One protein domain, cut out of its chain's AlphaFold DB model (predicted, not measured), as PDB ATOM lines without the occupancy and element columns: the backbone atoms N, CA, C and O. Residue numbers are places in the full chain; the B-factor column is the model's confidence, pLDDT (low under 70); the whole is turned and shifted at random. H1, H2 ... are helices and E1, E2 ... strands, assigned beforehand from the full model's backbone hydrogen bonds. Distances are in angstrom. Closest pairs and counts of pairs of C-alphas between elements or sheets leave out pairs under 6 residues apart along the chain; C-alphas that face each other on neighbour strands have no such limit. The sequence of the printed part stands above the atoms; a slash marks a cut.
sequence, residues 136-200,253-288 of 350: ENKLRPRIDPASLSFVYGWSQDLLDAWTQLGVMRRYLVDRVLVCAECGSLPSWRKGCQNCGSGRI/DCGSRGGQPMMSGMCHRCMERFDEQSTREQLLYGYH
ATOM      1  N   GLU A 136     -41.697  -6.819  18.955       87.62
ATOM      2  CA  GLU A 136     -40.488  -5.999  19.140       87.62
ATOM      3  C   GLU A 136     -39.485  -6.074  17.975       87.62
ATOM      4  O   GLU A 136     -38.934  -5.055  17.558       87.62
ATOM      5  N   ASN A 137     -39.286  -7.259  17.393       87.75
ATOM      6  CA  ASN A 137     -38.381  -7.454  16.257       87.75
ATOM      7  C   ASN A 137     -38.848  -6.766  14.956       87.75
ATOM      8  O   ASN A 137     -38.051  -6.661  14.023       87.75
ATOM      9  N   LYS A 138     -40.106  -6.305  14.889       91.12
ATOM     10  CA  LYS A 138     -40.659  -5.526  13.769       91.12
ATOM     11  C   LYS A 138     -40.583  -4.020  14.005       91.12
ATOM     12  O   LYS A 138     -40.666  -3.258  13.047       91.12
ATOM     13  N   LEU A 139     -40.388  -3.607  15.257       94.25
ATOM     14  CA  LEU A 139     -40.340  -2.212  15.700       94.25
ATOM     15  C   LEU A 139     -38.915  -1.642  15.762       94.25
ATOM     16  O   LEU A 139     -38.721  -0.495  16.167       94.25
ATOM     17  N   ARG A 140     -37.907  -2.430  15.376       93.75
ATOM     18  CA  ARG A 140     -36.499  -2.026  15.366       93.75
ATOM     19  C   ARG A 140     -35.855  -2.304  14.007       93.75
ATOM     20  O   ARG A 140     -36.206  -3.297  13.364       93.75
ATOM     21  N   PRO A 141     -34.893  -1.467  13.583       94.88
ATOM     22  CA  PRO A 141     -34.158  -1.685  12.350       94.88
ATOM     23  C   PRO A 141     -33.260  -2.914  12.497       94.88
ATOM     24  O   PRO A 141     -32.640  -3.138  13.539       94.88
ATOM     25  N   ARG A 142     -33.164  -3.708  11.435       94.12
ATOM     26  CA  ARG A 142     -32.282  -4.877  11.349       94.12
ATOM     27  C   ARG A 142     -31.483  -4.821  10.062       94.12
ATOM     28  O   ARG A 142     -31.956  -4.274   9.076       94.12
ATOM     29  N   ILE A 143     -30.296  -5.409  10.059       94.75
ATOM     30  CA  ILE A 143     -29.515  -5.551   8.830       94.75
ATOM     31  C   ILE A 143     -30.023  -6.784   8.085       94.75
ATOM     32  O   ILE A 143     -30.051  -7.880   8.650       94.75
ATOM     33  N   ASP A 144     -30.412  -6.608   6.826       94.69
ATOM     34  CA  ASP A 144     -30.602  -7.721   5.902       94.69
ATOM     35  C   ASP A 144     -29.231  -8.164   5.361       94.69
ATOM     36  O   ASP A 144     -28.557  -7.370   4.698       94.69
ATOM     37  N   PRO A 145     -28.786  -9.408   5.618       94.12
ATOM     38  CA  PRO A 145     -27.473  -9.876   5.184       94.12
ATOM     39  C   PRO A 145     -27.327  -9.965   3.659       94.12
ATOM     40  O   PRO A 145     -26.201  -9.919   3.170       94.12
ATOM     41  N   ALA A 146     -28.422 -10.081   2.900       93.00
ATOM     42  CA  ALA A 146     -28.358 -10.183   1.442       93.00
ATOM     43  C   ALA A 146     -28.158  -8.813   0.778       93.00
ATOM     44  O   ALA A 146     -27.314  -8.660  -0.106       93.00
ATOM     45  N   SER A 147     -28.919  -7.801   1.201       94.38
ATOM     46  CA  SER A 147     -28.798  -6.435   0.676       94.38
ATOM     47  C   SER A 147     -27.811  -5.554   1.443       94.38
ATOM     48  O   SER A 147     -27.543  -4.431   1.007       94.38
ATOM     49  N   LEU A 148     -27.299  -6.021   2.587       96.38
ATOM     50  CA  LEU A 148     -26.471  -5.257   3.527       96.38
ATOM     51  C   LEU A 148     -27.108  -3.915   3.919       96.38
ATOM     52  O   LEU A 148     -26.408  -2.934   4.143       96.38
ATOM     53  N   SER A 149     -28.436  -3.842   3.952       95.44
ATOM     54  CA  SER A 149     -29.192  -2.609   4.201       95.44
ATOM     55  C   SER A 149     -30.067  -2.754   5.444       95.44
ATOM     56  O   SER A 149     -30.361  -3.868   5.880       95.44
ATOM     57  N   PHE A 150     -30.496  -1.629   6.021       94.94
ATOM     58  CA  PHE A 150     -31.438  -1.654   7.138       94.94
ATOM     59  C   PHE A 150     -32.866  -1.900   6.650       94.94
ATOM     60  O   PHE A 150     -33.373  -1.174   5.796       94.94
ATOM     61  N   VAL A 151     -33.517  -2.898   7.238       93.19
ATOM     62  CA  VAL A 151     -34.901  -3.298   6.982       93.19
ATOM     63  C   VAL A 151     -35.712  -3.288   8.274       93.19
ATOM     64  O   VAL A 151     -35.167  -3.344   9.379       93.19
ATOM     65  N   TYR A 152     -37.030  -3.233   8.118       91.19
ATOM     66  CA  TYR A 152     -38.010  -3.252   9.197       91.19
ATOM     67  C   TYR A 152     -38.989  -4.400   8.957       91.19
ATOM     68  O   TYR A 152     -39.191  -4.815   7.816       91.19
ATOM     69  N   GLY A 153     -39.606  -4.911  10.027       90.31
ATOM     70  CA  GLY A 153     -40.648  -5.936   9.896       90.31
ATOM     71  C   GLY A 153     -41.938  -5.404   9.264       90.31
ATOM     72  O   GLY A 153     -42.715  -6.185   8.729       90.31
ATOM     73  N   TRP A 154     -42.128  -4.083   9.293       92.06
ATOM     74  CA  TRP A 154     -43.250  -3.376   8.686       92.06
ATOM     75  C   TRP A 154     -42.776  -2.222   7.804       92.06
ATOM     76  O   TRP A 154     -41.663  -1.718   7.967       92.06
ATOM     77  N   SER A 155     -43.630  -1.781   6.878       92.44
ATOM     78  CA  SER A 155     -43.365  -0.571   6.096       92.44
ATOM     79  C   SER A 155     -43.384   0.677   6.984       92.44
ATOM     80  O   SER A 155     -44.070   0.714   8.008       92.44
ATOM     81  N   GLN A 156     -42.649   1.718   6.580       90.06
ATOM     82  CA  GLN A 156     -42.613   2.983   7.325       90.06
ATOM     83  C   GLN A 156     -44.007   3.610   7.433       90.06
ATOM     84  O   GLN A 156     -44.407   3.970   8.530       90.06
ATOM     85  N   ASP A 157     -44.793   3.610   6.351       93.00
ATOM     86  CA  ASP A 157     -46.169   4.122   6.361       93.00
ATOM     87  C   ASP A 157     -47.057   3.446   7.420       93.00
ATOM     88  O   ASP A 157     -47.905   4.093   8.033       93.00
ATOM     89  N   LEU A 158     -46.881   2.135   7.639       94.56
ATOM     90  CA  LEU A 158     -47.627   1.401   8.661       94.56
ATOM     91  C   LEU A 158     -47.201   1.850  10.062       94.56
ATOM     92  O   LEU A 158     -48.054   2.140  10.899       94.56
ATOM     93  N   LEU A 159     -45.893   1.923  10.316       95.19
ATOM     94  CA  LEU A 159     -45.344   2.343  11.609       95.19
ATOM     95  C   LEU A 159     -45.714   3.801  11.929       95.19
ATOM     96  O   LEU A 159     -46.076   4.119  13.065       95.19
ATOM     97  N   ASP A 160     -45.702   4.673  10.923       94.38
ATOM     98  CA  ASP A 160     -46.130   6.065  11.039       94.38
ATOM     99  C   ASP A 160     -47.627   6.164  11.358       94.38
ATOM    100  O   ASP A 160     -48.001   6.944  12.235       94.38
ATOM    101  N   ALA A 161     -48.483   5.339  10.743       95.06
ATOM    102  CA  ALA A 161     -49.914   5.311  11.057       95.06
ATOM    103  C   ALA A 161     -50.177   4.958  12.533       95.06
ATOM    104  O   ALA A 161     -50.947   5.637  13.210       95.06
ATOM    105  N   TRP A 162     -49.495   3.946  13.075       96.25
ATOM    106  CA  TRP A 162     -49.621   3.593  14.495       96.25
ATOM    107  C   TRP A 162     -48.999   4.633  15.437       96.25
ATOM    108  O   TRP A 162     -49.485   4.827  16.554       96.25
ATOM    109  N   THR A 163     -47.953   5.329  14.985       96.31
ATOM    110  CA  THR A 163     -47.337   6.436  15.727       96.31
ATOM    111  C   THR A 163     -48.274   7.641  15.810       96.31
ATOM    112  O   THR A 163     -48.422   8.226  16.881       96.31
ATOM    113  N   GLN A 164     -48.961   7.989  14.717       95.00
ATOM    114  CA  GLN A 164     -49.951   9.074  14.685       95.00
ATOM    115  C   GLN A 164     -51.134   8.809  15.621       95.00
ATOM    116  O   GLN A 164     -51.674   9.745  16.207       95.00
ATOM    117  N   LEU A 165     -51.496   7.538  15.814       94.31
ATOM    118  CA  LEU A 165     -52.506   7.132  16.793       94.31
ATOM    119  C   LEU A 165     -52.003   7.119  18.240       94.31
ATOM    120  O   LEU A 165     -52.789   6.847  19.138       94.31
ATOM    121  N   GLY A 166     -50.718   7.373  18.496       94.44
ATOM    122  CA  GLY A 166     -50.155   7.375  19.848       94.44
ATOM    123  C   GLY A 166     -49.990   5.987  20.476       94.44
ATOM    124  O   GLY A 166     -49.706   5.895  21.669       94.44
ATOM    125  N   VAL A 167     -50.137   4.910  19.695       95.81
ATOM    126  CA  VAL A 167     -49.930   3.523  20.160       95.81
ATOM    127  C   VAL A 167     -48.450   3.225  20.378       95.81
ATOM    128  O   VAL A 167     -48.069   2.470  21.271       95.81
ATOM    129  N   MET A 168     -47.602   3.836  19.555       95.75
ATOM    130  CA  MET A 168     -46.155   3.720  19.638       95.75
ATOM    131  C   MET A 168     -45.495   5.087  19.506       95.75
ATOM    132  O   MET A 168     -46.060   6.022  18.941       95.75
ATOM    133  N   ARG A 169     -44.279   5.202  20.035       96.00
ATOM    134  CA  ARG A 169     -43.469   6.418  19.985       96.00
ATOM    135  C   ARG A 169     -42.199   6.150  19.198       96.00
ATOM    136  O   ARG A 169     -41.418   5.270  19.558       96.00
ATOM    137  N   ARG A 170     -41.986   6.930  18.139       96.50
ATOM    138  CA  ARG A 170     -40.757   6.879  17.347       96.50
ATOM    139  C   ARG A 170     -39.603   7.519  18.119       96.50
ATOM    140  O   ARG A 170     -39.747   8.625  18.634       96.50
ATOM    141  N   TYR A 171     -38.451   6.860  18.152       96.19
ATOM    142  CA  TYR A 171     -37.211   7.398  18.711       96.19
ATOM    143  C   TYR A 171     -36.043   7.156  17.754       96.19
ATOM    144  O   TYR A 171     -36.030   6.175  17.011       96.19
ATOM    145  N   LEU A 172     -35.072   8.071  17.739       97.06
ATOM    146  CA  LEU A 172     -33.856   7.902  16.947       97.06
ATOM    147  C   LEU A 172     -32.989   6.824  17.610       97.06
ATOM    148  O   LEU A 172     -32.587   6.985  18.760       97.06
ATOM    149  N   VAL A 173     -32.734   5.732  16.892       96.31
ATOM    150  CA  VAL A 173     -31.842   4.650  17.333       96.31
ATOM    151  C   VAL A 173     -30.403   5.021  17.028       96.31
ATOM    152  O   VAL A 173     -29.556   4.925  17.908       96.31
ATOM    153  N   ASP A 174     -30.136   5.433  15.788       96.81
ATOM    154  CA  ASP A 174     -28.780   5.722  15.327       96.81
ATOM    155  C   ASP A 174     -28.774   6.618  14.079       96.81
ATOM    156  O   ASP A 174     -29.797   6.775  13.396       96.81
ATOM    157  N   ARG A 175     -27.608   7.182  13.764       97.19
ATOM    158  CA  ARG A 175     -27.293   7.854  12.501       97.19
ATOM    159  C   ARG A 175     -26.125   7.127  11.854       97.19
ATOM    160  O   ARG A 175     -25.017   7.130  12.378       97.19
ATOM    161  N   VAL A 176     -26.378   6.502  10.712       96.31
ATOM    162  CA  VAL A 176     -25.404   5.622  10.057       96.31
ATOM    163  C   VAL A 176     -24.991   6.176   8.703       96.31
ATOM    164  O   VAL A 176     -25.804   6.753   7.981       96.31
ATOM    165  N   LEU A 177     -23.729   5.958   8.338       96.25
ATOM    166  CA  LEU A 177     -23.229   6.254   6.999       96.25
ATOM    167  C   LEU A 177     -23.486   5.054   6.086       96.25
ATOM    168  O   LEU A 177     -23.016   3.944   6.352       96.25
ATOM    169  N   VAL A 178     -24.225   5.278   5.003       97.44
ATOM    170  CA  VAL A 178     -24.517   4.266   3.981       97.44
ATOM    171  C   VAL A 178     -23.962   4.686   2.624       97.44
ATOM    172  O   VAL A 178     -23.695   5.861   2.368       97.44
ATOM    173  N   CYS A 179     -23.797   3.711   1.730       97.31
ATOM    174  CA  CYS A 179     -23.451   3.975   0.340       97.31
ATOM    175  C   CYS A 179     -24.504   4.894  -0.302       97.31
ATOM    176  O   CYS A 179     -25.697   4.580  -0.274       97.31
ATOM    177  N   ALA A 180     -24.063   6.009  -0.891       96.56
ATOM    178  CA  ALA A 180     -24.954   6.960  -1.553       96.56
ATOM    179  C   ALA A 180     -25.686   6.335  -2.754       96.56
ATOM    180  O   ALA A 180     -26.868   6.606  -2.945       96.56
ATOM    181  N   GLU A 181     -25.021   5.426  -3.474       96.00
ATOM    182  CA  GLU A 181     -25.552   4.785  -4.683       96.00
ATOM    183  C   GLU A 181     -26.655   3.759  -4.401       96.00
ATOM    184  O   GLU A 181     -27.686   3.741  -5.068       96.00
ATOM    185  N   CYS A 182     -26.460   2.870  -3.419       95.62
ATOM    186  CA  CYS A 182     -27.371   1.734  -3.213       95.62
ATOM    187  C   CYS A 182     -27.898   1.563  -1.784       95.62
ATOM    188  O   CYS A 182     -28.608   0.591  -1.519       95.62
ATOM    189  N   GLY A 183     -27.548   2.464  -0.860       95.62
ATOM    190  CA  GLY A 183     -28.065   2.492   0.515       95.62
ATOM    191  C   GLY A 183     -27.570   1.381   1.446       95.62
ATOM    192  O   GLY A 183     -28.037   1.297   2.579       95.62
ATOM    193  N   SER A 184     -26.635   0.539   1.001       97.44
ATOM    194  CA  SER A 184     -26.077  -0.535   1.827       97.44
ATOM    195  C   SER A 184     -24.939  -0.053   2.725       97.44
ATOM    196  O   SER A 184     -24.274   0.947   2.442       97.44
ATOM    197  N   LEU A 185     -24.673  -0.819   3.776       97.31
ATOM    198  CA  LEU A 185     -23.586  -0.618   4.719       97.31
ATOM    199  C   LEU A 185     -22.215  -0.823   4.054       97.31
ATOM    200  O   LEU A 185     -21.964  -1.891   3.480       97.31
ATOM    201  N   PRO A 186     -21.312   0.167   4.132       96.38
ATOM    202  CA  PRO A 186     -19.936  -0.007   3.701       96.38
ATOM    203  C   PRO A 186     -19.062  -0.644   4.782       96.38
ATOM    204  O   PRO A 186     -19.343  -0.562   5.977       96.38
ATOM    205  N   SER A 187     -17.928  -1.205   4.363       95.75
ATOM    206  CA  SER A 187     -16.784  -1.407   5.258       95.75
ATOM    207  C   SER A 187     -15.828  -0.224   5.163       95.75
ATOM    208  O   SER A 187     -15.497   0.194   4.051       95.75
ATOM    209  N   TRP A 188     -15.307   0.223   6.299       96.00
ATOM    210  CA  TRP A 188     -14.297   1.275   6.384       96.00
ATOM    211  C   TRP A 188     -12.897   0.694   6.554       96.00
ATOM    212  O   TRP A 188     -12.704  -0.297   7.262       96.00
ATOM    213  N   ARG A 189     -11.908   1.291   5.887       94.56
ATOM    214  CA  ARG A 189     -10.509   0.848   5.928       94.56
ATOM    215  C   ARG A 189      -9.547   1.966   5.557       94.56
ATOM    216  O   ARG A 189      -9.928   2.941   4.922       94.56
ATOM    217  N   LYS A 190      -8.266   1.767   5.869       93.75
ATOM    218  CA  LYS A 190      -7.181   2.563   5.289       93.75
ATOM    219  C   LYS A 190      -6.979   2.153   3.829       93.75
ATOM    220  O   LYS A 190      -6.650   0.999   3.557       93.75
ATOM    221  N   GLY A 191      -7.200   3.085   2.914       93.75
ATOM    222  CA  GLY A 191      -7.091   2.892   1.476       93.75
ATOM    223  C   GLY A 191      -6.130   3.878   0.818       93.75
ATOM    224  O   GLY A 191      -5.687   4.862   1.412       93.75
ATOM    225  N   CYS A 192      -5.793   3.588  -0.433       93.81
ATOM    226  CA  CYS A 192      -5.022   4.460  -1.305       93.81
ATOM    227  C   CYS A 192      -5.704   5.827  -1.440       93.81
ATOM    228  O   CYS A 192      -6.880   5.895  -1.788       93.81
ATOM    229  N   GLN A 193      -4.942   6.906  -1.258       91.81
ATOM    230  CA  GLN A 193      -5.452   8.274  -1.400       91.81
ATOM    231  C   GLN A 193      -5.939   8.636  -2.809       91.81
ATOM    232  O   GLN A 193      -6.688   9.587  -2.980       91.81
ATOM    233  N   ASN A 194      -5.505   7.882  -3.820       93.12
ATOM    234  CA  ASN A 194      -5.820   8.157  -5.216       93.12
ATOM    235  C   ASN A 194      -7.047   7.380  -5.723       93.12
ATOM    236  O   ASN A 194      -7.743   7.854  -6.610       93.12
ATOM    237  N   CYS A 195      -7.306   6.171  -5.205       93.00
ATOM    238  CA  CYS A 195      -8.384   5.308  -5.717       93.00
ATOM    239  C   CYS A 195      -9.202   4.571  -4.642       93.00
ATOM    240  O   CYS A 195      -9.977   3.670  -4.968       93.00
ATOM    241  N   GLY A 196      -8.965   4.849  -3.356       93.12
ATOM    242  CA  GLY A 196      -9.648   4.211  -2.224       93.12
ATOM    243  C   GLY A 196      -9.318   2.728  -2.006       93.12
ATOM    244  O   GLY A 196      -9.812   2.106  -1.067       93.12
ATOM    245  N   SER A 197      -8.477   2.114  -2.846       94.50
ATOM    246  CA  SER A 197      -8.173   0.684  -2.731       94.50
ATOM    247  C   SER A 197      -7.509   0.340  -1.401       94.50
ATOM    248  O   SER A 197      -6.507   0.947  -1.033       94.50
ATOM    249  N   GLY A 198      -7.994  -0.708  -0.734       93.44
ATOM    250  CA  GLY A 198      -7.307  -1.315   0.410       93.44
ATOM    251  C   GLY A 198      -6.108  -2.188   0.031       93.44
ATOM    252  O   GLY A 198      -5.413  -2.673   0.919       93.44
ATOM    253  N   ARG A 199      -5.856  -2.425  -1.264       94.62
ATOM    254  CA  ARG A 199      -4.712  -3.214  -1.747       94.62
ATOM    255  C   ARG A 199      -3.472  -2.329  -1.812       94.62
ATOM    256  O   ARG A 199      -3.011  -1.957  -2.891       94.62
ATOM    257  N   ILE A 200      -2.983  -1.962  -0.634       94.06
ATOM    258  CA  ILE A 200      -1.797  -1.132  -0.447       94.06
ATOM    259  C   ILE A 200      -0.686  -1.912   0.252       94.06
ATOM    260  O   ILE A 200      -0.946  -2.736   1.126       94.06
ATOM    261  N   ASP A 253      -3.736  -1.443  -7.145       94.75
ATOM    262  CA  ASP A 253      -4.841  -1.241  -8.087       94.75
ATOM    263  C   ASP A 253      -4.577  -0.091  -9.066       94.75
ATOM    264  O   ASP A 253      -4.932  -0.205 -10.232       94.75
ATOM    265  N   CYS A 254      -3.970   1.016  -8.613       95.00
ATOM    266  CA  CYS A 254      -3.708   2.183  -9.473       95.00
ATOM    267  C   CYS A 254      -2.221   2.496  -9.695       95.00
ATOM    268  O   CYS A 254      -1.903   3.403 -10.457       95.00
ATOM    269  N   GLY A 255      -1.305   1.791  -9.022       93.81
ATOM    270  CA  GLY A 255       0.138   2.009  -9.146       93.81
ATOM    271  C   GLY A 255       0.665   3.272  -8.458       93.81
ATOM    272  O   GLY A 255       1.855   3.563  -8.568       93.81
ATOM    273  N   SER A 256      -0.178   4.037  -7.749       93.19
ATOM    274  CA  SER A 256       0.272   5.239  -7.035       93.19
ATOM    275  C   SER A 256       1.322   4.882  -5.982       93.19
ATOM    276  O   SER A 256       1.115   3.941  -5.208       93.19
ATOM    277  N   ARG A 257       2.394   5.675  -5.908       90.69
ATOM    278  CA  ARG A 257       3.453   5.546  -4.903       90.69
ATOM    279  C   ARG A 257       3.561   6.809  -4.058       90.69
ATOM    280  O   ARG A 257       3.476   7.915  -4.586       90.69
ATOM    281  N   GLY A 258       3.796   6.634  -2.763       81.75
ATOM    282  CA  GLY A 258       3.844   7.719  -1.787       81.75
ATOM    283  C   GLY A 258       2.464   8.116  -1.251       81.75
ATOM    284  O   GLY A 258       1.435   7.569  -1.643       81.75
ATOM    285  N   GLY A 259       2.460   9.068  -0.316       82.81
ATOM    286  CA  GLY A 259       1.260   9.480   0.415       82.81
ATOM    287  C   GLY A 259       0.928   8.585   1.608       82.81
ATOM    288  O   GLY A 259       1.496   7.507   1.789       82.81
ATOM    289  N   GLN A 260       0.011   9.060   2.449       88.12
ATOM    290  CA  GLN A 260      -0.485   8.305   3.596       88.12
ATOM    291  C   GLN A 260      -1.840   7.675   3.250       88.12
ATOM    292  O   GLN A 260      -2.650   8.307   2.573       88.12
ATOM    293  N   PRO A 261      -2.123   6.439   3.695       91.19
ATOM    294  CA  PRO A 261      -3.433   5.836   3.523       91.19
ATOM    295  C   PRO A 261      -4.486   6.671   4.241       91.19
ATOM    296  O   PRO A 261      -4.301   7.038   5.404       91.19
ATOM    297  N   MET A 262      -5.602   6.910   3.568       92.88
ATOM    298  CA  MET A 262      -6.739   7.656   4.102       92.88
ATOM    299  C   MET A 262      -7.924   6.729   4.341       92.88
ATOM    300  O   MET A 262      -7.956   5.601   3.846       92.88
ATOM    301  N   MET A 263      -8.884   7.177   5.146       95.31
ATOM    302  CA  MET A 263     -10.105   6.415   5.365       95.31
ATOM    303  C   MET A 263     -10.884   6.309   4.048       95.31
ATOM    304  O   MET A 263     -11.139   7.316   3.395       95.31
ATOM    305  N   SER A 264     -11.239   5.091   3.653       95.44
ATOM    306  CA  SER A 264     -12.041   4.818   2.465       95.44
ATOM    307  C   SER A 264     -13.125   3.798   2.786       95.44
ATOM    308  O   SER A 264     -12.876   2.764   3.420       95.44
ATOM    309  N   GLY A 265     -14.336   4.120   2.350       96.69
ATOM    310  CA  GLY A 265     -15.498   3.255   2.372       96.69
ATOM    311  C   GLY A 265     -15.514   2.359   1.141       96.69
ATOM    312  O   GLY A 265     -15.162   2.767   0.036       96.69
ATOM    313  N   MET A 266     -15.934   1.116   1.340       96.44
ATOM    314  CA  MET A 266     -16.236   0.188   0.260       96.44
ATOM    315  C   MET A 266     -17.636  -0.356   0.435       96.44
ATOM    316  O   MET A 266     -17.924  -1.020   1.435       96.44
ATOM    317  N   CYS A 267     -18.457  -0.161  -0.584       96.75
ATOM    318  CA  CYS A 267     -19.721  -0.855  -0.698       96.75
ATOM    319  C   CYS A 267     -19.507  -2.276  -1.233       96.75
ATOM    320  O   CYS A 267     -18.987  -2.456  -2.327       96.75
ATOM    321  N   HIS A 268     -19.958  -3.298  -0.505       95.12
ATOM    322  CA  HIS A 268     -19.877  -4.697  -0.966       95.12
ATOM    323  C   HIS A 268     -21.061  -5.127  -1.839       95.12
ATOM    324  O   HIS A 268     -21.113  -6.268  -2.284       95.12
ATOM    325  N   ARG A 269     -22.011  -4.218  -2.089       96.25
ATOM    326  CA  ARG A 269     -23.165  -4.459  -2.960       96.25
ATOM    327  C   ARG A 269     -22.928  -3.947  -4.379       96.25
ATOM    328  O   ARG A 269     -23.063  -4.714  -5.322       96.25
ATOM    329  N   CYS A 270     -22.568  -2.671  -4.534       96.06
ATOM    330  CA  CYS A 270     -22.270  -2.071  -5.841       96.06
ATOM    331  C   CYS A 270     -20.769  -1.992  -6.160       96.06
ATOM    332  O   CYS A 270     -20.412  -1.595  -7.261       96.06
ATOM    333  N   MET A 271     -19.895  -2.386  -5.226       94.88
ATOM    334  CA  MET A 271     -18.431  -2.347  -5.358       94.88
ATOM    335  C   MET A 271     -17.808  -0.948  -5.458       94.88
ATOM    336  O   MET A 271     -16.598  -0.837  -5.660       94.88
ATOM    337  N   GLU A 272     -18.607   0.099  -5.237       94.69
ATOM    338  CA  GLU A 272     -18.142   1.483  -5.248       94.69
ATOM    339  C   GLU A 272     -17.214   1.782  -4.066       94.69
ATOM    340  O   GLU A 272     -17.419   1.297  -2.940       94.69
ATOM    341  N   ARG A 273     -16.200   2.606  -4.333       95.06
ATOM    342  CA  ARG A 273     -15.248   3.101  -3.338       95.06
ATOM    343  C   ARG A 273     -15.455   4.588  -3.169       95.06
ATOM    344  O   ARG A 273     -15.551   5.318  -4.141       95.06
ATOM    345  N   PHE A 274     -15.465   5.040  -1.930       94.62
ATOM    346  CA  PHE A 274     -15.723   6.440  -1.631       94.62
ATOM    347  C   PHE A 274     -14.969   6.879  -0.383       94.62
ATOM    348  O   PHE A 274     -14.440   6.058   0.374       94.62
ATOM    349  N   ASP A 275     -14.884   8.185  -0.190       92.62
ATOM    350  CA  ASP A 275     -14.465   8.781   1.072       92.62
ATOM    351  C   ASP A 275     -15.660   8.938   2.027       92.62
ATOM    352  O   ASP A 275     -16.799   8.597   1.709       92.62
ATOM    353  N   GLU A 276     -15.389   9.428   3.234       88.94
ATOM    354  CA  GLU A 276     -16.419   9.690   4.241       88.94
ATOM    355  C   GLU A 276     -17.439  10.742   3.788       88.94
ATOM    356  O   GLU A 276     -18.636  10.586   4.027       88.94
ATOM    357  N   GLN A 277     -16.989  11.771   3.069       90.75
ATOM    358  CA  GLN A 277     -17.822  12.902   2.652       90.75
ATOM    359  C   GLN A 277     -18.822  12.535   1.553       90.75
ATOM    360  O   GLN A 277     -19.887  13.138   1.458       90.75
ATOM    361  N   SER A 278     -18.501  11.522   0.753       93.06
ATOM    362  CA  SER A 278     -19.335  11.016  -0.337       93.06
ATOM    363  C   SER A 278     -20.373   9.988   0.133       93.06
ATOM    364  O   SER A 278     -21.060   9.369  -0.682       93.06
ATOM    365  N   THR A 279     -20.498   9.769   1.445       94.81
ATOM    366  CA  THR A 279     -21.548   8.916   2.007       94.81
ATOM    367  C   THR A 279     -22.846   9.663   2.234       94.81
ATOM    368  O   THR A 279     -22.889  10.886   2.345       94.81
ATOM    369  N   ARG A 280     -23.937   8.902   2.328       96.25
ATOM    370  CA  ARG A 280     -25.231   9.437   2.738       96.25
ATOM    371  C   ARG A 280     -25.485   9.078   4.194       96.25
ATOM    372  O   ARG A 280     -25.431   7.904   4.558       96.25
ATOM    373  N   GLU A 281     -25.827  10.073   5.006       96.75
ATOM    374  CA  GLU A 281     -26.349   9.829   6.350       96.75
ATOM    375  C   GLU A 281     -27.772   9.257   6.254       96.75
ATOM    376  O   GLU A 281     -28.629   9.757   5.517       96.75
ATOM    377  N   GLN A 282     -28.029   8.186   6.996       96.12
ATOM    378  CA  GLN A 282     -29.347   7.593   7.152       96.12
ATOM    379  C   GLN A 282     -29.721   7.557   8.632       96.12
ATOM    380  O   GLN A 282     -29.008   6.996   9.462       96.12
ATOM    381  N   LEU A 283     -30.881   8.131   8.951       96.75
ATOM    382  CA  LEU A 283     -31.461   8.061  10.287       96.75
ATOM    383  C   LEU A 283     -32.173   6.721  10.458       96.75
ATOM    384  O   LEU A 283     -33.010   6.338   9.635       96.75
ATOM    385  N   LEU A 284     -31.844   6.013  11.531       96.00
ATOM    386  CA  LEU A 284     -32.504   4.776  11.915       96.00
ATOM    387  C   LEU A 284     -33.424   5.051  13.089       96.00
ATOM    388  O   LEU A 284     -33.002   5.600  14.106       96.00
ATOM    389  N   TYR A 285     -34.680   4.649  12.958       96.06
ATOM    390  CA  TYR A 285     -35.688   4.863  13.983       96.06
ATOM    391  C   TYR A 285     -36.098   3.543  14.606       96.06
ATOM    392  O   TYR A 285     -36.147   2.520  13.939       96.06
ATOM    393  N   GLY A 286     -36.409   3.571  15.890       96.38
ATOM    394  CA  GLY A 286     -37.085   2.497  16.598       96.38
ATOM    395  C   GLY A 286     -38.448   2.982  17.061       96.38
ATOM    396  O   GLY A 286     -38.705   4.188  17.125       96.38
ATOM    397  N   TYR A 287     -39.316   2.038  17.396       96.94
ATOM    398  CA  TYR A 287     -40.661   2.322  17.874       96.94
ATOM    399  C   TYR A 287     -40.851   1.677  19.240       96.94
ATOM    400  O   TYR A 287     -40.737   0.464  19.406       96.94
ATOM    401  N   HIS A 288     -41.106   2.515  20.238       95.69
ATOM    402  CA  HIS A 288     -41.378   2.078  21.598       95.69
ATOM    403  C   HIS A 288     -42.882   1.947  21.805       95.69
ATOM    404  O   HIS A 288     -43.627   2.890  21.537       95.69
TER     405      HIS A 288
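This is residues 136 to 200 and 253 to 288 of the 350 residues of the protein "TackOD1 domain-containing protein" of Pirellulaceae bacterium (UniProt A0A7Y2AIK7). Two antiparallel two-stranded ribbons, the long E3-E6 and the shorter E4-E5, follow one another along a rod, with helix H1 at the far end of E3-E6 and the small hairpin E1-E2 beside that long ribbon. The fold is loose, with a radius of gyration of the C-alphas of 17.6 A and spans of 60 by 22 by 18 A. The printed part has 101 residues, with the order E1 E2 H1 E3 E4 E5 E6; the class is mostly strand, though under half of the residues are in named elements.

Find C-alpha 142 at (-32.282, -4.877, 11.349), where E1, residues 142 to 144, begins; E2 follows at 149 to 151. H1 runs from 156 to 164, 12.0 A. Next come E3, 169 to 178, 24.9 A, and E4, 186 to 191, 13.4 A. Beyond the cut look for E5, 262 to 267, 16.2 A, and E6, 280 to 288, 25.9 A, ending at C-alpha 288 at (-41.378, 2.078, 21.598).

In E3 and E6, antiparallel at 155 degrees, look at N 169 and O 288, 2.8 A apart and within hydrogen-bond range; E3 bends by 52 degrees at residue 175. The closest C-alphas of H1 and E3 are those of Thr 163 and Arg 169, 5.8 A. In H1 every O i to N i+4 pair is within hydrogen-bond range. The hairpin E1 and E2 has N 142 and O 151 within that range at 2.9 A; E2 and E6 are only just apart, closest 8.1 A. E4 and E5 are antiparallel, with N 187 and O 266 within range at 2.9 A. Residues 265 to 266 of E5 also pair, antiparallel, with 273 to 274.

The C-alphas farthest apart, those of Leu 165 and Arg 257, are 60.0 A apart. Residues 201 to 252 are not printed; C-alphas 200 and 253 stand 8.2 A apart across the cut. The link E5 to E6 is long, 12 residues. No printed residue has a pLDDT under 70.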